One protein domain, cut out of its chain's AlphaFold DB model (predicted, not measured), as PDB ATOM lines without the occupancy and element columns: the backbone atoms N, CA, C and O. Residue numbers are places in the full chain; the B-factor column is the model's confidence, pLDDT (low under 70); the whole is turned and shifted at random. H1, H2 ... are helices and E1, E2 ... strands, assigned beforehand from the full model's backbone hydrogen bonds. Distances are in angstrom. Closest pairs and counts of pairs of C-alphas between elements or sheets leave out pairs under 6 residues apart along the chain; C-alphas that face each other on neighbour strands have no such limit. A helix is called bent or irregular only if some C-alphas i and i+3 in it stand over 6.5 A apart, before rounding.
ATOM      1  N   TYR A   3     -21.641 -24.471 -39.130       96.19
ATOM      2  CA  TYR A   3     -22.688 -23.647 -38.528       96.19
ATOM      3  C   TYR A   3     -22.250 -22.207 -38.274       96.19
ATOM      4  O   TYR A   3     -21.070 -21.926 -38.072       96.19
ATOM      5  N   ILE A   4     -23.234 -21.307 -38.217       97.88
ATOM      6  CA  ILE A   4     -23.105 -19.954 -37.667       97.88
ATOM      7  C   ILE A   4     -24.155 -19.789 -36.572       97.88
ATOM      8  O   ILE A   4     -25.356 -19.832 -36.848       97.88
ATOM      9  N   GLN A   5     -23.705 -19.538 -35.345       98.38
ATOM     10  CA  GLN A   5     -24.562 -19.157 -34.231       98.38
ATOM     11  C   GLN A   5     -24.602 -17.630 -34.105       98.38
ATOM     12  O   GLN A   5     -23.572 -16.947 -34.138       98.38
ATOM     13  N   PHE A   6     -25.798 -17.080 -33.919       98.75
ATOM     14  CA  PHE A   6     -26.024 -15.642 -33.832       98.75
ATOM     15  C   PHE A   6     -27.016 -15.269 -32.733       98.75
ATOM     16  O   PHE A   6     -27.933 -16.010 -32.383       98.75
ATOM     17  N   GLU A   7     -26.833 -14.067 -32.205       98.69
ATOM     18  CA  GLU A   7     -27.751 -13.428 -31.275       98.69
ATOM     19  C   GLU A   7     -28.872 -12.717 -32.044       98.69
ATOM     20  O   GLU A   7     -28.608 -11.919 -32.941       98.69
ATOM     21  N   ILE A   8     -30.125 -12.968 -31.674       98.69
ATOM     22  CA  ILE A   8     -31.301 -12.326 -32.264       98.69
ATOM     23  C   ILE A   8     -31.609 -11.058 -31.465       98.69
ATOM     24  O   ILE A   8     -32.136 -11.132 -30.357       98.69
ATOM     25  N   LYS A   9     -31.298  -9.882 -32.020       98.31
ATOM     26  CA  LYS A   9     -31.611  -8.595 -31.369       98.31
ATOM     27  C   LYS A   9     -33.010  -8.080 -31.698       98.31
ATOM     28  O   LYS A   9     -33.578  -7.331 -30.910       98.31
ATOM     29  N   ASN A  10     -33.560  -8.467 -32.848       98.19
ATOM     30  CA  ASN A  10     -34.896  -8.077 -33.283       98.19
ATOM     31  C   ASN A  10     -35.646  -9.299 -33.860       98.19
ATOM     32  O   ASN A  10     -35.299  -9.763 -34.950       98.19
ATOM     33  N   PRO A  11     -36.676  -9.818 -33.163       97.31
ATOM     34  CA  PRO A  11     -37.438 -10.977 -33.627       97.31
ATOM     35  C   PRO A  11     -38.123 -10.779 -34.986       97.31
ATOM     36  O   PRO A  11     -38.130 -11.696 -35.803       97.31
ATOM     37  N   GLU A  12     -38.662  -9.590 -35.272       98.12
ATOM     38  CA  GLU A  12     -39.330  -9.304 -36.551       98.12
ATOM     39  C   GLU A  12     -38.351  -9.391 -37.724       98.12
ATOM     40  O   GLU A  12     -38.649 -10.003 -38.754       98.12
ATOM     41  N   LYS A  13     -37.143  -8.844 -37.549       98.56
ATOM     42  CA  LYS A  13     -36.088  -8.953 -38.559       98.56
ATOM     43  C   LYS A  13     -35.567 -10.382 -38.689       98.56
ATOM     44  O   LYS A  13     -35.324 -10.821 -39.810       98.56
ATOM     45  N   TYR A  14     -35.485 -11.150 -37.603       98.44
ATOM     46  CA  TYR A  14     -35.205 -12.585 -37.699       98.44
ATOM     47  C   TYR A  14     -36.261 -13.318 -38.544       98.44
ATOM     48  O   TYR A  14     -35.905 -14.121 -39.407       98.44
ATOM     49  N   TYR A  15     -37.553 -13.018 -38.373       98.12
ATOM     50  CA  TYR A  15     -38.598 -13.610 -39.214       98.12
ATOM     51  C   TYR A  15     -38.473 -13.200 -40.685       98.12
ATOM     52  O   TYR A  15     -38.746 -14.018 -41.564       98.12
ATOM     53  N   ALA A  16     -38.030 -11.976 -40.974       98.56
ATOM     54  CA  ALA A  16     -37.712 -11.564 -42.339       98.56
ATOM     55  C   ALA A  16     -36.514 -12.348 -42.909       98.56
ATOM     56  O   ALA A  16     -36.615 -12.881 -44.013       98.56
ATOM     57  N   PHE A  17     -35.436 -12.520 -42.138       98.62
ATOM     58  CA  PHE A  17     -34.305 -13.374 -42.521       98.62
ATOM     59  C   PHE A  17     -34.754 -14.816 -42.789       98.62
ATOM     60  O   PHE A  17     -34.387 -15.403 -43.804       98.62
ATOM     61  N   LYS A  18     -35.612 -15.375 -41.930       98.50
ATOM     62  CA  LYS A  18     -36.149 -16.732 -42.082       98.50
ATOM     63  C   LYS A  18     -36.891 -16.928 -43.410       98.50
ATOM     64  O   LYS A  18     -36.826 -18.017 -43.977       98.50
ATOM     65  N   LYS A  19     -37.574 -15.897 -43.925       98.44
ATOM     66  CA  LYS A  19     -38.211 -15.952 -45.254       98.44
ATOM     67  C   LYS A  19     -37.169 -16.086 -46.363       98.44
ATOM     68  O   LYS A  19     -37.339 -16.936 -47.226       98.44
ATOM     69  N   VAL A  20     -36.084 -15.313 -46.303       98.06
ATOM     70  CA  VAL A  20     -34.964 -15.420 -47.254       98.06
ATOM     71  C   VAL A  20     -34.289 -16.786 -47.163       98.06
ATOM     72  O   VAL A  20     -34.124 -17.454 -48.180       98.06
ATOM     73  N   TYR A  21     -33.974 -17.232 -45.944       98.00
ATOM     74  CA  TYR A  21     -33.387 -18.547 -45.696       98.00
ATOM     75  C   TYR A  21     -34.220 -19.667 -46.325       98.00
ATOM     76  O   TYR A  21     -33.663 -20.539 -46.980       98.00
ATOM     77  N   LYS A  22     -35.551 -19.629 -46.170       97.94
ATOM     78  CA  LYS A  22     -36.445 -20.642 -46.745       97.94
ATOM     79  C   LYS A  22     -36.299 -20.736 -48.266       97.94
ATOM     80  O   LYS A  22     -36.253 -21.839 -48.792       97.94
ATOM     81  N   ILE A  23     -36.196 -19.601 -48.958       97.56
ATOM     82  CA  ILE A  23     -35.996 -19.608 -50.411       97.56
ATOM     83  C   ILE A  23     -34.637 -20.211 -50.762       97.56
ATOM     84  O   ILE A  23     -34.579 -21.096 -51.607       97.56
ATOM     85  N   LEU A  24     -33.562 -19.787 -50.089       96.12
ATOM     86  CA  LEU A  24     -32.219 -20.323 -50.333       96.12
ATOM     87  C   LEU A  24     -32.151 -21.838 -50.082       96.12
ATOM     88  O   LEU A  24     -31.608 -22.572 -50.901       96.12
ATOM     89  N   PHE A  25     -32.761 -22.312 -48.996       96.31
ATOM     90  CA  PHE A  25     -32.885 -23.733 -48.672       96.31
ATOM     91  C   PHE A  25     -33.591 -24.534 -49.779       96.31
ATOM     92  O   PHE A  25     -33.218 -25.669 -50.057       96.31
ATOM     93  N   GLU A  26     -34.599 -23.951 -50.432       95.25
ATOM     94  CA  GLU A  26     -35.363 -24.618 -51.491       95.25
ATOM     95  C   GLU A  26     -34.640 -24.659 -52.846       95.25
ATOM     96  O   GLU A  26     -34.803 -25.641 -53.576       95.25
ATOM     97  N   ILE A  27     -33.902 -23.599 -53.199       93.25
ATOM     98  CA  ILE A  27     -33.332 -23.433 -54.548       93.25
ATOM     99  C   ILE A  27     -31.889 -23.935 -54.664       93.25
ATOM    100  O   ILE A  27     -31.531 -24.482 -55.708       93.25
ATOM    101  N   LYS A  28     -31.072 -23.807 -53.605       89.69
ATOM    102  CA  LYS A  28     -29.633 -24.117 -53.684       89.69
ATOM    103  C   LYS A  28     -29.340 -25.580 -54.027       89.69
ATOM    104  O   LYS A  28     -28.665 -25.790 -55.035       89.69
ATOM    105  N   PRO A  29     -29.934 -26.584 -53.348       87.75
ATOM    106  CA  PRO A  29     -29.651 -27.990 -53.654       87.75
ATOM    107  C   PRO A  29     -30.083 -28.417 -55.067       87.75
ATOM    108  O   PRO A  29     -29.713 -29.488 -55.541       87.75
ATOM    109  N   LYS A  30     -30.907 -27.603 -55.738       89.62
ATOM    110  CA  LYS A  30     -31.421 -27.857 -57.090       89.62
ATOM    111  C   LYS A  30     -30.674 -27.080 -58.175       89.62
ATOM    112  O   LYS A  30     -30.965 -27.279 -59.351       89.62
ATOM    113  N   GLY A  31     -29.771 -26.172 -57.798       86.25
ATOM    114  CA  GLY A  31     -29.171 -25.216 -58.731       86.25
ATOM    115  C   GLY A  31     -30.200 -24.274 -59.370       86.25
ATOM    116  O   GLY A  31     -30.000 -23.817 -60.492       86.25
ATOM    117  N   GLU A  32     -31.320 -24.018 -58.687       91.69
ATOM    118  CA  GLU A  32     -32.341 -23.071 -59.137       91.69
ATOM    119  C   GLU A  32     -31.966 -21.640 -58.719       91.69
ATOM    120  O   GLU A  32     -31.292 -21.419 -57.714       91.69
ATOM    121  N   SER A  33     -32.447 -20.654 -59.475       94.50
ATOM    122  CA  SER A  33     -32.233 -19.226 -59.219       94.50
ATOM    123  C   SER A  33     -33.553 -18.469 -59.325       94.50
ATOM    124  O   SER A  33     -34.498 -18.916 -59.989       94.50
ATOM    125  N   ARG A  34     -33.644 -17.330 -58.638       96.12
ATOM    126  CA  ARG A  34     -34.775 -16.405 -58.738       96.12
ATOM    127  C   ARG A  34     -34.349 -15.135 -59.480       96.12
ATOM    128  O   ARG A  34     -33.206 -14.707 -59.351       96.12
ATOM    129  N   PRO A  35     -35.266 -14.501 -60.238       96.44
ATOM    130  CA  PRO A  35     -34.966 -13.230 -60.892       96.44
ATOM    131  C   PRO A  35     -34.591 -12.163 -59.855       96.44
ATOM    132  O   PRO A  35     -35.041 -12.212 -58.710       96.44
ATOM    133  N   PHE A  36     -33.777 -11.188 -60.248       94.81
ATOM    134  CA  PHE A  36     -33.270 -10.164 -59.333       94.81
ATOM    135  C   PHE A  36     -34.395  -9.379 -58.639       94.81
ATOM    136  O   PHE A  36     -34.337  -9.153 -57.433       94.81
ATOM    137  N   GLU A  37     -35.468  -9.063 -59.364       97.06
ATOM    138  CA  GLU A  37     -36.632  -8.331 -58.857       97.06
ATOM    139  C   GLU A  37     -37.318  -9.076 -57.699       97.06
ATOM    140  O   GLU A  37     -37.775  -8.464 -56.736       97.06
ATOM    141  N   PHE A  38     -37.318 -10.416 -57.730       98.00
ATOM    142  CA  PHE A  38     -37.830 -11.222 -56.620       98.00
ATOM    143  C   PHE A  38     -37.028 -10.971 -55.337       98.00
ATOM    144  O   PHE A  38     -37.601 -10.859 -54.251       98.00
ATOM    145  N   TRP A  39     -35.704 -10.869 -55.449       97.88
ATOM    146  CA  TRP A  39     -34.833 -10.579 -54.315       97.88
ATOM    147  C   TRP A  39     -34.964  -9.137 -53.836       97.88
ATOM    148  O   TRP A  39     -34.923  -8.898 -52.627       97.88
ATOM    149  N   GLU A  40     -35.156  -8.189 -54.755       96.44
ATOM    150  CA  GLU A  40     -35.421  -6.794 -54.405       96.44
ATOM    151  C   GLU A  40     -36.690  -6.635 -53.565       96.44
ATOM    152  O   GLU A  40     -36.678  -5.851 -52.609       96.44
ATOM    153  N   ASP A  41     -37.742  -7.389 -53.882       97.81
ATOM    154  CA  ASP A  41     -39.003  -7.383 -53.141       97.81
ATOM    155  C   ASP A  41     -38.909  -8.157 -51.820       97.81
ATOM    156  O   ASP A  41     -39.446  -7.731 -50.791       97.81
ATOM    157  N   LEU A  42     -38.220  -9.303 -51.825       98.19
ATOM    158  CA  LEU A  42     -38.106 -10.169 -50.653       98.19
ATOM    159  C   LEU A  42     -37.223  -9.561 -49.556       98.19
ATOM    160  O   LEU A  42     -37.529  -9.709 -48.368       98.19
ATOM    161  N   ILE A  43     -36.114  -8.915 -49.931       98.31
ATOM    162  CA  ILE A  43     -35.130  -8.385 -48.983       98.31
ATOM    163  C   ILE A  43     -35.545  -6.974 -48.533       98.31
ATOM    164  O   ILE A  43     -35.589  -6.039 -49.340       98.31
ATOM    165  N   PRO A  44     -35.798  -6.760 -47.225       98.38
ATOM    166  CA  PRO A  44     -36.315  -5.488 -46.731       98.38
ATOM    167  C   PRO A  44     -35.379  -4.302 -46.977       98.38
ATOM    168  O   PRO A  44     -34.155  -4.414 -46.882       98.38
ATOM    169  N   ALA A  45     -35.962  -3.112 -47.159       98.31
ATOM    170  CA  ALA A  45     -35.219  -1.872 -47.402       98.31
ATOM    171  C   ALA A  45     -34.155  -1.561 -46.330       98.31
ATOM    172  O   ALA A  45     -33.092  -1.037 -46.656       98.31
ATOM    173  N   TYR A  46     -34.395  -1.911 -45.057       98.44
ATOM    174  CA  TYR A  46     -33.391  -1.719 -44.003       98.44
ATOM    175  C   TYR A  46     -32.142  -2.587 -44.221       98.44
ATOM    176  O   TYR A  46     -31.038  -2.135 -43.920       98.44
ATOM    177  N   SER A  47     -32.306  -3.812 -44.738       98.50
ATOM    178  CA  SER A  47     -31.202  -4.737 -45.009       98.50
ATOM    179  C   SER A  47     -30.422  -4.230 -46.217       98.50
ATOM    180  O   SER A  47     -29.212  -4.044 -46.116       98.50
ATOM    181  N   LYS A  48     -31.120  -3.843 -47.296       98.12
ATOM    182  CA  LYS A  48     -30.500  -3.226 -48.485       98.12
ATOM    183  C   LYS A  48     -29.676  -1.989 -48.115       98.12
ATOM    184  O   LYS A  48     -28.488  -1.938 -48.405       98.12
ATOM    185  N   LYS A  49     -30.242  -1.067 -47.328       98.19
ATOM    186  CA  LYS A  49     -29.529   0.119 -46.819       98.19
ATOM    187  C   LYS A  49     -28.331  -0.228 -45.925       98.19
ATOM    188  O   LYS A  49     -27.328   0.488 -45.912       98.19
ATOM    189  N   PHE A  50     -28.421  -1.291 -45.125       98.31
ATOM    190  CA  PHE A  50     -27.287  -1.761 -44.328       98.31
ATOM    191  C   PHE A  50     -26.146  -2.242 -45.233       98.31
ATOM    192  O   PHE A  50     -24.999  -1.842 -45.006       98.31
ATOM    193  N   LEU A  51     -26.477  -3.047 -46.246       97.81
ATOM    194  CA  LEU A  51     -25.548  -3.627 -47.215       97.81
ATOM    195  C   LEU A  51     -24.931  -2.575 -48.144       97.81
ATOM    196  O   LEU A  51     -23.735  -2.624 -48.390       97.81
ATOM    197  N   GLU A  52     -25.676  -1.548 -48.554       96.88
ATOM    198  CA  GLU A  52     -25.123  -0.397 -49.284       96.88
ATOM    199  C   GLU A  52     -23.934   0.241 -48.555       96.88
ATOM    200  O   GLU A  52     -22.945   0.625 -49.174       96.88
ATOM    201  N   GLY A  53     -24.012   0.359 -47.226       96.81
ATOM    202  CA  GLY A  53     -22.894   0.866 -46.434       96.81
ATOM    203  C   GLY A  53     -21.718  -0.113 -46.349       96.81
ATOM    204  O   GLY A  53     -20.581   0.339 -46.254       96.81
ATOM    205  N   PHE A  54     -21.978  -1.424 -46.422       95.94
ATOM    206  CA  PHE A  54     -20.929  -2.438 -46.525       95.94
ATOM    207  C   PHE A  54     -20.194  -2.309 -47.864       95.94
ATOM    208  O   PHE A  54     -18.984  -2.114 -47.862       95.94
ATOM    209  N   TYR A  55     -20.909  -2.266 -48.992       94.94
ATOM    210  CA  TYR A  55     -20.275  -2.114 -50.308       94.94
ATOM    211  C   TYR A  55     -19.517  -0.800 -50.450       94.94
ATOM    212  O   TYR A  55     -18.445  -0.770 -51.036       94.94
ATOM    213  N   LYS A  56     -20.025   0.298 -49.875       94.50
ATOM    214  CA  LYS A  56     -19.281   1.568 -49.842       94.50
ATOM    215  C   LYS A  56     -17.935   1.434 -49.132       94.50
ATOM    216  O   LYS A  56     -16.981   2.073 -49.558       94.50
ATOM    217  N   LYS A  57     -17.863   0.635 -48.062       92.81
ATOM    218  CA  LYS A  57     -16.610   0.347 -47.355       92.81
ATOM    219  C   LYS A  57     -15.691  -0.521 -48.217       92.81
ATOM    220  O   LYS A  57     -14.541  -0.147 -48.395       92.81
ATOM    221  N   GLU A  58     -16.206  -1.608 -48.790       91.19
ATOM    222  CA  GLU A  58     -15.423  -2.537 -49.623       91.19
ATOM    223  C   GLU A  58     -14.886  -1.875 -50.898       91.19
ATOM    224  O   GLU A  58     -13.694  -1.943 -51.185       91.19
ATOM    225  N   ASN A  59     -15.734  -1.149 -51.628       92.44
ATOM    226  CA  ASN A  59     -15.354  -0.456 -52.862       92.44
ATOM    227  C   ASN A  59     -14.345   0.676 -52.604       92.44
ATOM    228  O   ASN A  59     -13.612   1.064 -53.505       92.44
ATOM    229  N   ALA A  60     -14.281   1.212 -51.380       92.81
ATOM    230  CA  ALA A  60     -13.274   2.204 -51.009       92.81
ATOM    231  C   ALA A  60     -11.880   1.592 -50.770       92.81
ATOM    232  O   ALA A  60     -10.904   2.336 -50.699       92.81
ATOM    233  N   LEU A  61     -11.767   0.262 -50.643       89.50
ATOM    234  CA  LEU A  61     -10.480  -0.423 -50.476       89.50
ATOM    235  C   LEU A  61      -9.705  -0.547 -51.796       89.50
ATOM    236  O   LEU A  61      -8.483  -0.680 -51.773       89.50
ATOM    237  N   SER A  62     -10.393  -0.531 -52.942       88.56
ATOM    238  CA  SER A  62      -9.769  -0.624 -54.263       88.56
ATOM    239  C   SER A  62     -10.722  -0.181 -55.372       88.56
ATOM    240  O   SER A  62     -11.852  -0.655 -55.440       88.56
ATOM    241  N   ASP A  63     -10.218   0.607 -56.326       82.69
ATOM    242  CA  ASP A  63     -10.964   1.038 -57.523       82.69
ATOM    243  C   ASP A  63     -11.395  -0.123 -58.443       82.69
ATOM    244  O   ASP A  63     -12.230   0.051 -59.340       82.69
ATOM    245  N   LEU A  64     -10.813  -1.311 -58.244       84.88
ATOM    246  CA  LEU A  64     -11.148  -2.533 -58.977       84.88
ATOM    247  C   LEU A  64     -12.359  -3.267 -58.386       84.88
ATOM    248  O   LEU A  64     -12.941  -4.112 -59.063       84.88
ATOM    249  N   ILE A  65     -12.748  -2.952 -57.146       81.25
ATOM    250  CA  ILE A  65     -13.887  -3.571 -56.467       81.25
ATOM    251  C   ILE A  65     -15.127  -2.715 -56.728       81.25
ATOM    252  O   ILE A  65     -15.173  -1.524 -56.423       81.25
ATOM    253  N   ARG A  66     -16.149  -3.331 -57.329       86.81
ATOM    254  CA  ARG A  66     -17.441  -2.697 -57.624       86.81
ATOM    255  C   ARG A  66     -18.579  -3.595 -57.176       86.81
ATOM    256  O   ARG A  66     -19.347  -4.095 -57.990       86.81
ATOM    257  N   GLU A  67     -18.638  -3.820 -55.874       91.12
ATOM    258  CA  GLU A  67     -19.699  -4.595 -55.251       91.12
ATOM    259  C   GLU A  67     -20.959  -3.749 -55.081       91.12
ATOM    260  O   GLU A  67     -20.910  -2.537 -54.846       91.12
ATOM    261  N   ASP A  68     -22.096  -4.419 -55.172       94.38
ATOM    262  CA  ASP A  68     -23.427  -3.855 -55.017       94.38
ATOM    263  C   ASP A  68     -24.404  -4.921 -54.492       94.38
ATOM    264  O   ASP A  68     -24.025  -6.041 -54.135       94.38
ATOM    265  N   PHE A  69     -25.693  -4.584 -54.450       95.81
ATOM    266  CA  PHE A  69     -26.712  -5.521 -53.990       95.81
ATOM    267  C   PHE A  69     -26.792  -6.785 -54.864       95.81
ATOM    268  O   PHE A  69     -26.889  -7.889 -54.325       95.81
ATOM    269  N   THR A  70     -26.653  -6.649 -56.187       95.06
ATOM    270  CA  THR A  70     -26.571  -7.769 -57.141       95.06
ATOM    271  C   THR A  70     -25.454  -8.742 -56.769       95.06
ATOM    272  O   THR A  70     -25.641  -9.958 -56.784       95.06
ATOM    273  N   SER A  71     -24.306  -8.209 -56.352       94.44
ATOM    274  CA  SER A  71     -23.144  -8.987 -55.917       94.44
ATOM    275  C   SER A  71     -23.452  -9.864 -54.696       94.44
ATOM    276  O   SER A  71     -22.958 -10.989 -54.607       94.44
ATOM    277  N   MET A  72     -24.303  -9.406 -53.770       96.00
ATOM    278  CA  MET A  72     -24.757 -10.233 -52.643       96.00
ATOM    279  C   MET A  72     -25.744 -11.311 -53.064       96.00
ATOM    280  O   MET A  72     -25.647 -12.426 -52.561       96.00
ATOM    281  N   ILE A  73     -26.660 -11.023 -53.987       96.06
ATOM    282  CA  ILE A  73     -27.585 -12.045 -54.497       96.06
ATOM    283  C   ILE A  73     -26.810 -13.156 -55.202       96.06
ATOM    284  O   ILE A  73     -26.970 -14.326 -54.858       96.06
ATOM    285  N   ASN A  74     -25.886 -12.785 -56.091       94.44
ATOM    286  CA  ASN A  74     -25.010 -13.737 -56.769       94.44
ATOM    287  C   ASN A  74     -24.182 -14.560 -55.776       94.44
ATOM    288  O   ASN A  74     -24.005 -15.763 -55.961       94.44
ATOM    289  N   TYR A  75     -23.694 -13.936 -54.702       95.19
ATOM    290  CA  TYR A  75     -23.006 -14.650 -53.632       95.19
ATOM    291  C   TYR A  75     -23.924 -15.649 -52.908       95.19
ATOM    292  O   TYR A  75     -23.538 -16.800 -52.718       95.19
ATOM    293  N   LEU A  76     -25.135 -15.250 -52.515       94.81
ATOM    294  CA  LEU A  76     -26.052 -16.126 -51.783       94.81
ATOM    295  C   LEU A  76     -26.509 -17.316 -52.638       94.81
ATOM    296  O   LEU A  76     -26.481 -18.457 -52.165       94.81
ATOM    297  N   GLU A  77     -26.881 -17.075 -53.896       93.44
ATOM    298  CA  GLU A  77     -27.332 -18.131 -54.808       93.44
ATOM    299  C   GLU A  77     -26.174 -19.037 -55.237       93.44
ATOM    300  O   GLU A  77     -26.266 -20.255 -55.094       93.44
ATOM    301  N   PHE A  78     -25.049 -18.459 -55.659       90.81
ATOM    302  CA  PHE A  78     -23.971 -19.207 -56.311       90.81
ATOM    303  C   PHE A  78     -22.663 -19.153 -55.527       90.81
ATOM    304  O   PHE A  78     -22.098 -20.190 -55.196       90.81
ATOM    305  N   GLY A  79     -22.201 -17.950 -55.181       90.62
ATOM    306  CA  GLY A  79     -20.837 -17.730 -54.696       90.62
ATOM    307  C   GLY A  79     -20.487 -18.446 -53.392       90.62
ATOM    308  O   GLY A  79     -19.358 -18.894 -53.260       90.62
ATOM    309  N   LEU A  80     -21.425 -18.600 -52.451       91.25
ATOM    310  CA  LEU A  80     -21.175 -19.257 -51.163       91.25
ATOM    311  C   LEU A  80     -20.736 -20.724 -51.319       91.25
ATOM    312  O   LEU A  80     -20.024 -21.211 -50.449       91.25
ATOM    313  N   ASP A  81     -21.150 -21.407 -52.392       90.62
ATOM    314  CA  ASP A  81     -20.864 -22.829 -52.653       90.62
ATOM    315  C   ASP A  81     -21.123 -23.756 -51.443       90.62
ATOM    316  O   ASP A  81     -20.300 -24.575 -51.024       90.62
ATOM    317  N   ALA A  82     -22.290 -23.571 -50.822       91.00
ATOM    318  CA  ALA A  82     -22.759 -24.364 -49.696       91.00
ATOM    319  C   ALA A  82     -24.279 -24.542 -49.746       91.00
ATOM    320  O   ALA A  82     -25.000 -23.608 -50.113       91.00
ATOM    321  N   ASP A  83     -24.747 -25.701 -49.296       93.56
ATOM    322  CA  ASP A  83     -26.160 -26.003 -49.103       93.56
ATOM    323  C   ASP A  83     -26.590 -25.704 -47.670       93.56
ATOM    324  O   ASP A  83     -25.961 -26.129 -46.697       93.56
ATOM    325  N   PHE A  84     -27.699 -24.984 -47.528       94.44
ATOM    326  CA  PHE A  84     -28.323 -24.758 -46.231       94.44
ATOM    327  C   PHE A  84     -29.004 -26.044 -45.749       94.44
ATOM    328  O   PHE A  84     -29.747 -26.671 -46.496       94.44
ATOM    329  N   ILE A  85     -28.771 -26.424 -44.490       95.81
ATOM    330  CA  ILE A  85     -29.303 -27.662 -43.895       95.81
ATOM    331  C   ILE A  85     -30.433 -27.359 -42.917       95.81
ATOM    332  O   ILE A  85     -31.493 -27.980 -42.978       95.81
ATOM    333  N   ASN A  86     -30.208 -26.436 -41.981       97.31
ATOM    334  CA  ASN A  86     -31.191 -26.130 -40.948       97.31
ATOM    335  C   ASN A  86     -31.094 -24.677 -40.463       97.31
ATOM    336  O   ASN A  86     -30.028 -24.066 -40.482       97.31
ATOM    337  N   LEU A  87     -32.226 -24.129 -40.019       98.19
ATOM    338  CA  LEU A  87     -32.314 -22.858 -39.309       98.19
ATOM    339  C   LEU A  87     -33.134 -23.083 -38.043       98.19
ATOM    340  O   LEU A  87     -34.349 -23.282 -38.102       98.19
ATOM    341  N   GLN A  88     -32.470 -23.000 -36.896       97.31
ATOM    342  CA  GLN A  88     -33.060 -23.321 -35.602       97.31
ATOM    343  C   GLN A  88     -32.873 -22.201 -34.579       97.31
ATOM    344  O   GLN A  88     -31.962 -21.381 -34.678       97.31
ATOM    345  N   ILE A  89     -33.775 -22.165 -33.599       97.62
ATOM    346  CA  ILE A  89     -33.675 -21.322 -32.407       97.62
ATOM    347  C   ILE A  89     -33.176 -22.226 -31.283       97.62
ATOM    348  O   ILE A  89     -33.856 -23.184 -30.927       97.62
ATOM    349  N   LEU A  90     -31.999 -21.927 -30.735       96.88
ATOM    350  CA  LEU A  90     -31.413 -22.692 -29.629       96.88
ATOM    351  C   LEU A  90     -31.981 -22.244 -28.277       96.88
ATOM    352  O   LEU A  90     -32.149 -23.040 -27.360       96.88
ATOM    353  N   ASN A  91     -32.269 -20.948 -28.152       95.56
ATOM    354  CA  ASN A  91     -32.920 -20.325 -26.999       95.56
ATOM    355  C   ASN A  91     -33.582 -19.000 -27.445       95.56
ATOM    356  O   ASN A  91     -33.333 -18.565 -28.571       95.56
ATOM    357  N   PRO A  92     -34.380 -18.310 -26.601       94.25
ATOM    358  CA  PRO A  92     -35.146 -17.124 -27.010       94.25
ATOM    359  C   PRO A  92     -34.343 -15.992 -27.669       94.25
ATOM    360  O   PRO A  92     -34.920 -15.162 -28.366       94.25
ATOM    361  N   THR A  93     -33.027 -15.948 -27.455       96.88
ATOM    362  CA  THR A  93     -32.132 -14.904 -27.974       96.88
ATOM    363  C   THR A  93     -31.072 -15.425 -28.939       96.88
ATOM    364  O   THR A  93     -30.242 -14.651 -29.405       96.88
ATOM    365  N   THR A  94     -31.043 -16.724 -29.241       98.25
ATOM    366  CA  THR A  94     -29.969 -17.339 -30.030       98.25
ATOM    367  C   THR A  94     -30.534 -18.222 -31.128       98.25
ATOM    368  O   THR A  94     -31.287 -19.159 -30.861       98.25
ATOM    369  N   GLY A  95     -30.126 -17.937 -32.363       98.50
ATOM    370  CA  GLY A  95     -30.384 -18.770 -33.528       98.50
ATOM    371  C   GLY A  95     -29.103 -19.393 -34.076       98.50
ATOM    372  O   GLY A  95     -27.997 -18.944 -33.769       98.50
ATOM    373  N   GLN A  96     -29.268 -20.422 -34.898       98.50
ATOM    374  CA  GLN A  96     -28.184 -21.091 -35.604       98.50
ATOM    375  C   GLN A  96     -28.618 -21.444 -37.026       98.50
ATOM    376  O   GLN A  96     -29.733 -21.929 -37.235       98.50
ATOM    377  N   VAL A  97     -27.735 -21.182 -37.989       97.81
ATOM    378  CA  VAL A  97     -27.827 -21.704 -39.357       97.81
ATOM    379  C   VAL A  97     -26.800 -22.815 -39.504       97.81
ATOM    380  O   VAL A  97     -25.615 -22.567 -39.295       97.81
ATOM    381  N   ASP A  98     -27.262 -23.990 -39.911       96.50
ATOM    382  CA  ASP A  98     -26.433 -25.133 -40.283       96.50
ATOM    383  C   ASP A  98     -26.355 -25.230 -41.806       96.50
ATOM    384  O   ASP A  98     -27.357 -25.024 -42.505       96.50
ATOM    385  N   PHE A  99     -25.175 -25.548 -42.326       93.56
ATOM    386  CA  PHE A  99     -24.919 -25.661 -43.760       93.56
ATOM    387  C   PHE A  99     -23.799 -26.667 -44.056       93.56
ATOM    388  O   PHE A  99     -23.027 -27.058 -43.176       93.56
ATOM    389  N   ALA A 100     -23.725 -27.131 -45.297       92.38
ATOM    390  CA  ALA A 100     -22.683 -28.019 -45.795       92.38
ATOM    391  C   ALA A 100     -21.979 -27.349 -46.971       92.38
ATOM    392  O   ALA A 100     -22.632 -26.975 -47.938       92.38
ATOM    393  N   ALA A 101     -20.656 -27.206 -46.896       91.44
ATOM    394  CA  ALA A 101     -19.867 -26.794 -48.051       91.44
ATOM    395  C   ALA A 101     -19.952 -27.864 -49.153       91.44
ATOM    396  O   ALA A 101     -19.866 -29.058 -48.853       91.44
ATOM    397  N   LEU A 102     -20.112 -27.433 -50.405       87.75
ATOM    398  CA  LEU A 102     -20.147 -28.309 -51.583       87.75
ATOM    399  C   LEU A 102     -18.748 -28.546 -52.174       87.75
ATOM    400  O   LEU A 102     -18.521 -29.542 -52.861       87.75
ATOM    401  N   GLY A 103     -17.792 -27.685 -51.829       79.88
ATOM    402  CA  GLY A 103     -16.374 -27.813 -52.139       79.88
ATOM    403  C   GLY A 103     -15.527 -26.952 -51.199       79.88
ATOM    404  O   GLY A 103     -16.033 -26.040 -50.548       79.88
ATOM    405  N   PHE A 104     -14.229 -27.252 -51.090       73.12
ATOM    406  CA  PHE A 104     -13.270 -26.367 -50.420       73.12
ATOM    407  C   PHE A 104     -12.235 -25.842 -51.430       73.12
ATOM    408  O   PHE A 104     -11.646 -26.660 -52.142       73.12
ATOM    409  N   PRO A 105     -11.963 -24.522 -51.474       70.12
ATOM    410  CA  PRO A 105     -12.576 -23.457 -50.671       70.12
ATOM    411  C   PRO A 105     -14.026 -23.166 -51.094       70.12
ATOM    412  O   PRO A 105     -14.314 -23.080 -52.281       70.12
ATOM    413  N   TYR A 106     -14.915 -22.971 -50.119       72.31
ATOM    414  CA  TYR A 106     -16.246 -22.397 -50.346       72.31
ATOM    415  C   TYR A 106     -16.133 -20.867 -50.263       72.31
ATOM    416  O   TYR A 106     -15.168 -20.370 -49.678       72.31
ATOM    417  N   GLY A 107     -17.052 -20.105 -50.870       74.56
ATOM    418  CA  GLY A 107     -16.860 -18.690 -51.259       74.56
ATOM    419  C   GLY A 107     -16.702 -17.628 -50.165       74.56
ATOM    420  O   GLY A 107     -17.041 -16.466 -50.386       74.56
ATOM    421  N   GLY A 108     -16.191 -18.000 -48.993       81.62
ATOM    422  CA  GLY A 108     -15.951 -17.131 -47.853       81.62
ATOM    423  C   GLY A 108     -17.231 -16.872 -47.070       81.62
ATOM    424  O   GLY A 108     -18.319 -16.769 -47.631       81.62
ATOM    425  N   MET A 109     -17.122 -16.766 -45.747       87.62
ATOM    426  CA  MET A 109     -18.291 -16.587 -44.873       87.62
ATOM    427  C   MET A 109     -18.566 -15.135 -44.515       87.62
ATOM    428  O   MET A 109     -19.655 -14.835 -44.034       87.62
ATOM    429  N   ASP A 110     -17.631 -14.225 -44.778       91.00
ATOM    430  CA  ASP A 110     -17.736 -12.825 -44.360       91.00
ATOM    431  C   ASP A 110     -19.026 -12.170 -44.844       91.00
ATOM    432  O   ASP A 110     -19.751 -11.546 -44.066       91.00
ATOM    433  N   ARG A 111     -19.381 -12.388 -46.114       94.25
ATOM    434  CA  ARG A 111     -20.613 -11.841 -46.691       94.25
ATOM    435  C   ARG A 111     -21.861 -12.449 -46.061       94.25
ATOM    436  O   ARG A 111     -22.799 -11.706 -45.793       94.25
ATOM    437  N   LEU A 112     -21.871 -13.748 -45.752       95.94
ATOM    438  CA  LEU A 112     -22.982 -14.382 -45.036       95.94
ATOM    439  C   LEU A 112     -23.118 -13.836 -43.602       95.94
ATOM    440  O   LEU A 112     -24.233 -13.583 -43.144       95.94
ATOM    441  N   LEU A 113     -22.003 -13.584 -42.910       97.62
ATOM    442  CA  LEU A 113     -21.995 -12.985 -41.571       97.62
ATOM    443  C   LEU A 113     -22.532 -11.549 -41.583       97.62
ATOM    444  O   LEU A 113     -23.374 -11.186 -40.757       97.62
ATOM    445  N   VAL A 114     -22.086 -10.735 -42.542       97.88
ATOM    446  CA  VAL A 114     -22.592  -9.371 -42.754       97.88
ATOM    447  C   VAL A 114     -24.068  -9.394 -43.164       97.88
ATOM    448  O   VAL A 114     -24.853  -8.576 -42.674       97.88
ATOM    449  N   PHE A 115     -24.473 -10.351 -44.003       98.12
ATOM    450  CA  PHE A 115     -25.862 -10.535 -44.412       98.12
ATOM    451  C   PHE A 115     -26.760 -10.828 -43.210       98.12
ATOM    452  O   PHE A 115     -27.735 -10.104 -43.013       98.12
ATOM    453  N   LEU A 116     -26.400 -11.786 -42.347       98.38
ATOM    454  CA  LEU A 116     -27.100 -12.055 -41.082       98.38
ATOM    455  C   LEU A 116     -27.202 -10.790 -40.220       98.38
ATOM    456  O   LEU A 116     -28.290 -10.416 -39.774       98.38
ATOM    457  N   LYS A 117     -26.086 -10.071 -40.057       98.50
ATOM    458  CA  LYS A 117     -26.040  -8.847 -39.253       98.50
ATOM    459  C   LYS A 117     -26.963  -7.745 -39.784       98.50
ATOM    460  O   LYS A 117     -27.490  -6.973 -38.985       98.50
ATOM    461  N   SER A 118     -27.235  -7.702 -41.093       98.62
ATOM    462  CA  SER A 118     -28.197  -6.758 -41.686       98.62
ATOM    463  C   SER A 118     -29.648  -6.966 -41.213       98.62
ATOM    464  O   SER A 118     -30.465  -6.049 -41.321       98.62
ATOM    465  N   TYR A 119     -29.956  -8.137 -40.642       98.75
ATOM    466  CA  TYR A 119     -31.235  -8.490 -40.014       98.75
ATOM    467  C   TYR A 119     -31.198  -8.398 -38.483       98.75
ATOM    468  O   TYR A 119     -32.074  -8.933 -37.812       98.75
ATOM    469  N   ASP A 120     -30.193  -7.736 -37.911       98.56
ATOM    470  CA  ASP A 120     -29.934  -7.718 -36.468       98.56
ATOM    471  C   ASP A 120     -29.769  -9.136 -35.856       98.56
ATOM    472  O   ASP A 120     -29.933  -9.332 -34.648       98.56
ATOM    473  N   CYS A 121     -29.416 -10.124 -36.686       98.69
ATOM    474  CA  CYS A 121     -28.944 -11.444 -36.278       98.69
ATOM    475  C   CYS A 121     -27.421 -11.364 -36.168       98.69
ATOM    476  O   CYS A 121     -26.732 -11.450 -37.177       98.69
ATOM    477  N   ILE A 122     -26.885 -11.126 -34.973       98.56
ATOM    478  CA  ILE A 122     -25.469 -10.801 -34.763       98.56
ATOM    479  C   ILE A 122     -24.655 -12.089 -34.619       98.56
ATOM    480  O   ILE A 122     -24.759 -12.719 -33.565       98.56
ATOM    481  N   PRO A 123     -23.818 -12.486 -35.596       98.56
ATOM    482  CA  PRO A 123     -22.998 -13.687 -35.467       98.56
ATOM    483  C   PRO A 123     -22.047 -13.596 -34.274       98.56
ATOM    484  O   PRO A 123     -21.453 -12.541 -34.036       98.56
ATOM    485  N   LYS A 124     -21.932 -14.687 -33.515       98.25
ATOM    486  CA  LYS A 124     -21.109 -14.784 -32.296       98.25
ATOM    487  C   LYS A 124     -20.152 -15.962 -32.319       98.25
ATOM    488  O   LYS A 124     -19.112 -15.890 -31.672       98.25
ATOM    489  N   GLU A 125     -20.506 -17.027 -33.021       97.88
ATOM    490  CA  GLU A 125     -19.704 -18.240 -33.106       97.88
ATOM    491  C   GLU A 125     -19.913 -18.895 -34.464       97.88
ATOM    492  O   GLU A 125     -20.995 -18.798 -35.049       97.88
ATOM    493  N   ILE A 126     -18.869 -19.531 -34.970       95.94
ATOM    494  CA  ILE A 126     -18.875 -20.186 -36.268       95.94
ATOM    495  C   ILE A 126     -18.031 -21.445 -36.202       95.94
ATOM    496  O   ILE A 126     -16.967 -21.429 -35.595       95.94
ATOM    497  N   TYR A 127     -18.479 -22.510 -36.851       94.56
ATOM    498  CA  TYR A 127     -17.610 -23.622 -37.206       94.56
ATOM    499  C   TYR A 127     -17.404 -23.610 -38.713       94.56
ATOM    500  O   TYR A 127     -18.341 -23.824 -39.482       94.56
ATOM    501  N   ASN A 128     -16.168 -23.323 -39.116       89.56
ATOM    502  CA  ASN A 128     -15.786 -23.072 -40.508       89.56
ATOM    503  C   ASN A 128     -15.326 -24.338 -41.262       89.56
ATOM    504  O   ASN A 128     -14.956 -24.253 -42.434       89.56
ATOM    505  N   GLY A 129     -15.343 -25.495 -40.594       89.12
ATOM    506  CA  GLY A 129     -14.863 -26.779 -41.114       89.12
ATOM    507  C   GLY A 129     -13.461 -27.152 -40.631       89.12
ATOM    508  O   GLY A 129     -13.068 -28.305 -40.764       89.12
ATOM    509  N   PHE A 130     -12.746 -26.209 -40.019       89.56
ATOM    510  CA  PHE A 130     -11.411 -26.390 -39.443       89.56
ATOM    511  C   PHE A 130     -11.404 -26.053 -37.957       89.56
ATOM    512  O   PHE A 130     -10.971 -26.862 -37.145       89.56
ATOM    513  N   SER A 131     -11.924 -24.880 -37.601       93.31
ATOM    514  CA  SER A 131     -11.973 -24.373 -36.238       93.31
ATOM    515  C   SER A 131     -13.356 -23.844 -35.889       93.31
ATOM    516  O   SER A 131     -14.102 -23.317 -36.727       93.31
ATOM    517  N   VAL A 132     -13.713 -24.021 -34.619       96.62
ATOM    518  CA  VAL A 132     -14.773 -23.239 -33.995       96.62
ATOM    519  C   VAL A 132     -14.162 -21.903 -33.595       96.62
ATOM    520  O   VAL A 132     -13.201 -21.879 -32.833       96.62
ATOM    521  N   CYS A 133     -14.717 -20.793 -34.071       96.81
ATOM    522  CA  CYS A 133     -14.239 -19.452 -33.752       96.81
ATOM    523  C   CYS A 133     -15.323 -18.646 -33.040       96.81
ATOM    524  O   CYS A 133     -16.482 -18.625 -33.462       96.81
ATOM    525  N   LYS A 134     -14.932 -17.891 -32.013       98.06
ATOM    526  CA  LYS A 134     -15.742 -16.814 -31.439       98.06
ATOM    527  C   LYS A 134     -15.554 -15.541 -32.252       98.06
ATOM    528  O   LYS A 134     -14.423 -15.150 -32.524       98.06
ATOM    529  N   LEU A 135     -16.652 -14.861 -32.561       98.19
ATOM    530  CA  LEU A 135     -16.676 -13.624 -33.335       98.19
ATOM    531  C   LEU A 135     -16.944 -12.418 -32.425       98.19
ATOM    532  O   LEU A 135     -17.940 -12.382 -31.695       98.19
ATOM    533  N   THR A 136     -16.083 -11.404 -32.508       98.06
ATOM    534  CA  THR A 136     -16.239 -10.122 -31.808       98.06
ATOM    535  C   THR A 136     -16.302  -8.992 -32.826       98.06
ATOM    536  O   THR A 136     -15.319  -8.673 -33.481       98.06
ATOM    537  N   TRP A 137     -17.474  -8.376 -32.972       97.88
ATOM    538  CA  TRP A 137     -17.662  -7.265 -33.903       97.88
ATOM    539  C   TRP A 137     -17.046  -5.982 -33.350       97.88
ATOM    540  O   TRP A 137     -17.485  -5.494 -32.310       97.88
ATOM    541  N   ILE A 138     -16.073  -5.434 -34.075       97.06
ATOM    542  CA  ILE A 138     -15.390  -4.183 -33.727       97.06
ATOM    543  C   ILE A 138     -16.200  -2.987 -34.229       97.06
ATOM    544  O   ILE A 138     -16.324  -1.972 -33.551       97.06
ATOM    545  N   ASP A 139     -16.785  -3.123 -35.421       95.50
ATOM    546  CA  ASP A 139     -17.649  -2.108 -36.006       95.50
ATOM    547  C   ASP A 139     -18.889  -2.740 -36.667       95.50
ATOM    548  O   ASP A 139     -19.278  -3.886 -36.403       95.50
ATOM    549  N   LYS A 140     -19.585  -1.962 -37.499       95.38
ATOM    550  CA  LYS A 140     -20.790  -2.405 -38.204       95.38
ATOM    551  C   LYS A 140     -20.531  -3.574 -39.168       95.38
ATOM    552  O   LYS A 140     -21.400  -4.434 -39.278       95.38
ATOM    553  N   TYR A 141     -19.358  -3.640 -39.785       96.31
ATOM    554  CA  TYR A 141     -19.004  -4.532 -40.893       96.31
ATOM    555  C   TYR A 141     -17.757  -5.394 -40.641       96.31
ATOM    556  O   TYR A 141     -17.551  -6.360 -41.361       96.31
ATOM    557  N   THR A 142     -16.957  -5.087 -39.621       95.50
ATOM    558  CA  THR A 142     -15.705  -5.784 -39.304       95.50
ATOM    559  C   THR A 142     -15.772  -6.456 -37.943       95.50
ATOM    560  O   THR A 142     -16.345  -5.928 -36.981       95.50
ATOM    561  N   TYR A 143     -15.167  -7.635 -37.872       96.81
ATOM    562  CA  TYR A 143     -15.065  -8.451 -36.679       96.81
ATOM    563  C   TYR A 143     -13.661  -9.042 -36.559       96.81
ATOM    564  O   TYR A 143     -12.943  -9.172 -37.546       96.81
ATOM    565  N   GLU A 144     -13.301  -9.413 -35.341       97.12
ATOM    566  CA  GLU A 144     -12.176 -10.288 -35.036       97.12
ATOM    567  C   GLU A 144     -12.697 -11.684 -34.703       97.12
ATOM    568  O   GLU A 144     -13.775 -11.837 -34.115       97.12
ATOM    569  N   SER A 145     -11.919 -12.702 -35.060       96.38
ATOM    570  CA  SER A 145     -12.179 -14.093 -34.705       96.38
ATOM    571  C   SER A 145     -11.082 -14.629 -33.798       96.38
ATOM    572  O   SER A 145      -9.900 -14.410 -34.052       96.38
ATOM    573  N   ILE A 146     -11.475 -15.371 -32.767       97.00
ATOM    574  CA  ILE A 146     -10.557 -16.111 -31.897       97.00
ATOM    575  C   ILE A 146     -10.963 -17.579 -31.942       97.00
ATOM    576  O   ILE A 146     -12.133 -17.893 -31.709       97.00
ATOM    577  N   ASP A 147     -10.015 -18.464 -32.234       96.81
ATOM    578  CA  ASP A 147     -10.248 -19.907 -32.225       96.81
ATOM    579  C   ASP A 147     -10.596 -20.410 -30.816       96.81
ATOM    580  O   ASP A 147     -10.094 -19.916 -29.805       96.81
ATOM    581  N   LEU A 148     -11.459 -21.420 -30.759       96.25
ATOM    582  CA  LEU A 148     -11.883 -22.130 -29.558       96.25
ATOM    583  C   LEU A 148     -11.456 -23.605 -29.683       96.25
ATOM    584  O   LEU A 148     -12.261 -24.433 -30.128       96.25
ATOM    585  N   PRO A 149     -10.204 -23.958 -29.323       94.19
ATOM    586  CA  PRO A 149      -9.667 -25.310 -29.500       94.19
ATOM    587  C   PRO A 149     -10.516 -26.384 -28.815       94.19
ATOM    588  O   PRO A 149     -10.936 -27.324 -29.481       94.19
ATOM    589  N   ASP A 150     -10.901 -26.174 -27.554       93.62
ATOM    590  CA  ASP A 150     -11.711 -27.129 -26.781       93.62
ATOM    591  C   ASP A 150     -13.058 -27.449 -27.456       93.62
ATOM    592  O   ASP A 150     -13.537 -28.580 -27.430       93.62
ATOM    593  N   LYS A 151     -13.687 -26.454 -28.099       93.69
ATOM    594  CA  LYS A 151     -14.917 -26.677 -28.877       93.69
ATOM    595  C   LYS A 151     -14.644 -27.350 -30.214       93.69
ATOM    596  O   LYS A 151     -15.512 -28.049 -30.723       93.69
ATOM    597  N   THR A 152     -13.473 -27.104 -30.792       93.19
ATOM    598  CA  THR A 152     -13.057 -27.682 -32.072       93.19
ATOM    599  C   THR A 152     -12.793 -29.179 -31.937       93.19
ATOM    600  O   THR A 152     -13.185 -29.931 -32.821       93.19
ATOM    601  N   GLU A 153     -12.234 -29.632 -30.810       91.06
ATOM    602  CA  GLU A 153     -11.997 -31.059 -30.533       91.06
ATOM    603  C   GLU A 153     -13.265 -31.917 -30.661       91.06
ATOM    604  O   GLU A 153     -13.197 -33.055 -31.122       91.06
ATOM    605  N   ALA A 154     -14.440 -31.362 -30.346       89.88
ATOM    606  CA  ALA A 154     -15.720 -32.054 -30.504       89.88
ATOM    607  C   ALA A 154     -16.077 -32.396 -31.967       89.88
ATOM    608  O   ALA A 154     -16.987 -33.189 -32.194       89.88
ATOM    609  N   TYR A 155     -15.380 -31.809 -32.945       84.62
ATOM    610  CA  TYR A 155     -15.593 -32.006 -34.383       84.62
ATOM    611  C   TYR A 155     -14.432 -32.729 -35.084       84.62
ATOM    612  O   TYR A 155     -14.512 -32.970 -36.287       84.62
TER     613      TYR A 155
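Overview. This is residues 3 to 155 of the 157 residues of an uncharacterized protein of Dokdonia pacifica (UniProt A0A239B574). A strongly twisted sheet of six strands forms a wall, with H1 and H5 over one face and the opposite face bare. H2, H3 and H4 lie beyond those two helices, farther out from the sheet, and the short H6 grazes the sheet's rim after E6. The printed part has 153 residues, with six named helices and six named strands in the order E1 H1 H2 H3 H4 E2 E3 H5 E4 E5 E6 H6. The sheet order is E2 E3 E1 E4 E5 E6, all antiparallel, and the class is mixed, helices and strands. The whole is compact and rounded, with a radius of gyration of the C-alphas of 15.1 A and spans of 43 by 34 by 33 A.

Along the chain. E1, residues 3 to 8, begins at C-alpha 3 (-22.688, -23.647, -38.528). H1, residues 11 to 30, is 29.5 A long and only just irregular: C-alphas 26 and 29 are 7.0 A apart. H2 holds residues 36 to 42, H3 residues 45 to 59 over 20.7 A, and H4 residues 69 to 79. E2, residues 82 to 91, is 25.2 A long and bends by 52 degrees at residue 85; E3, residues 94 to 101, is 22.7 A long. H5 holds residues 110 to 117, E4 121 to 127, E5 132 to 137, E6 143 to 147 and H6 149 to 153, ending at C-alpha 153 (-11.997, -31.059, -30.533).

Arrangement. E2 and E3 form a hairpin, with N 83 and O 100 at 2.8 A. E3 and E1 have N 4 and O 97 at 2.9 A, and E1 and E4 have N 5 and O 125 at 2.8 A. E4, E5 and E6 are a meander, each strand the antiparallel neighbour of the one before, with N 133 and O 126 at 2.8 A and N 134 and O 146 at 2.8 A. E3, H5 and E4 are a split strand-helix-strand unit, two strands running the same way with E1 between them, and its crossover is right-handed. H1 runs along the strands at a height over the sheet of 9.0 A, and H5, on the same face, at 8.8 A over E4. H4 touches H1 at a steep tilt of 49 degrees, closest at the C-alphas of Lys 28 and Glu 77, 6.5 A. With 3 pairs of C-alphas within 8 A in each case, H4 only just touches H2, H3 and H5, closest at the C-alphas of Trp 39 and Ile 73, 7.4 A, Lys 48 and Phe 69, 7.1 A, and Met 72 and Arg 111, 7.4 A. Every O i to N i+4 pair is within hydrogen-bond range in H2, H4, H5 and H6, against 14 of 16 in H1 and 10 of 11 in H3.

Size, cuts and confidence. The C-alphas farthest apart, of Glu 37 and Asp 150, are 44.8 A apart. The printed part has no cut and no long link. The mean pLDDT of the printed part is 94.4, and no printed residue is under 70.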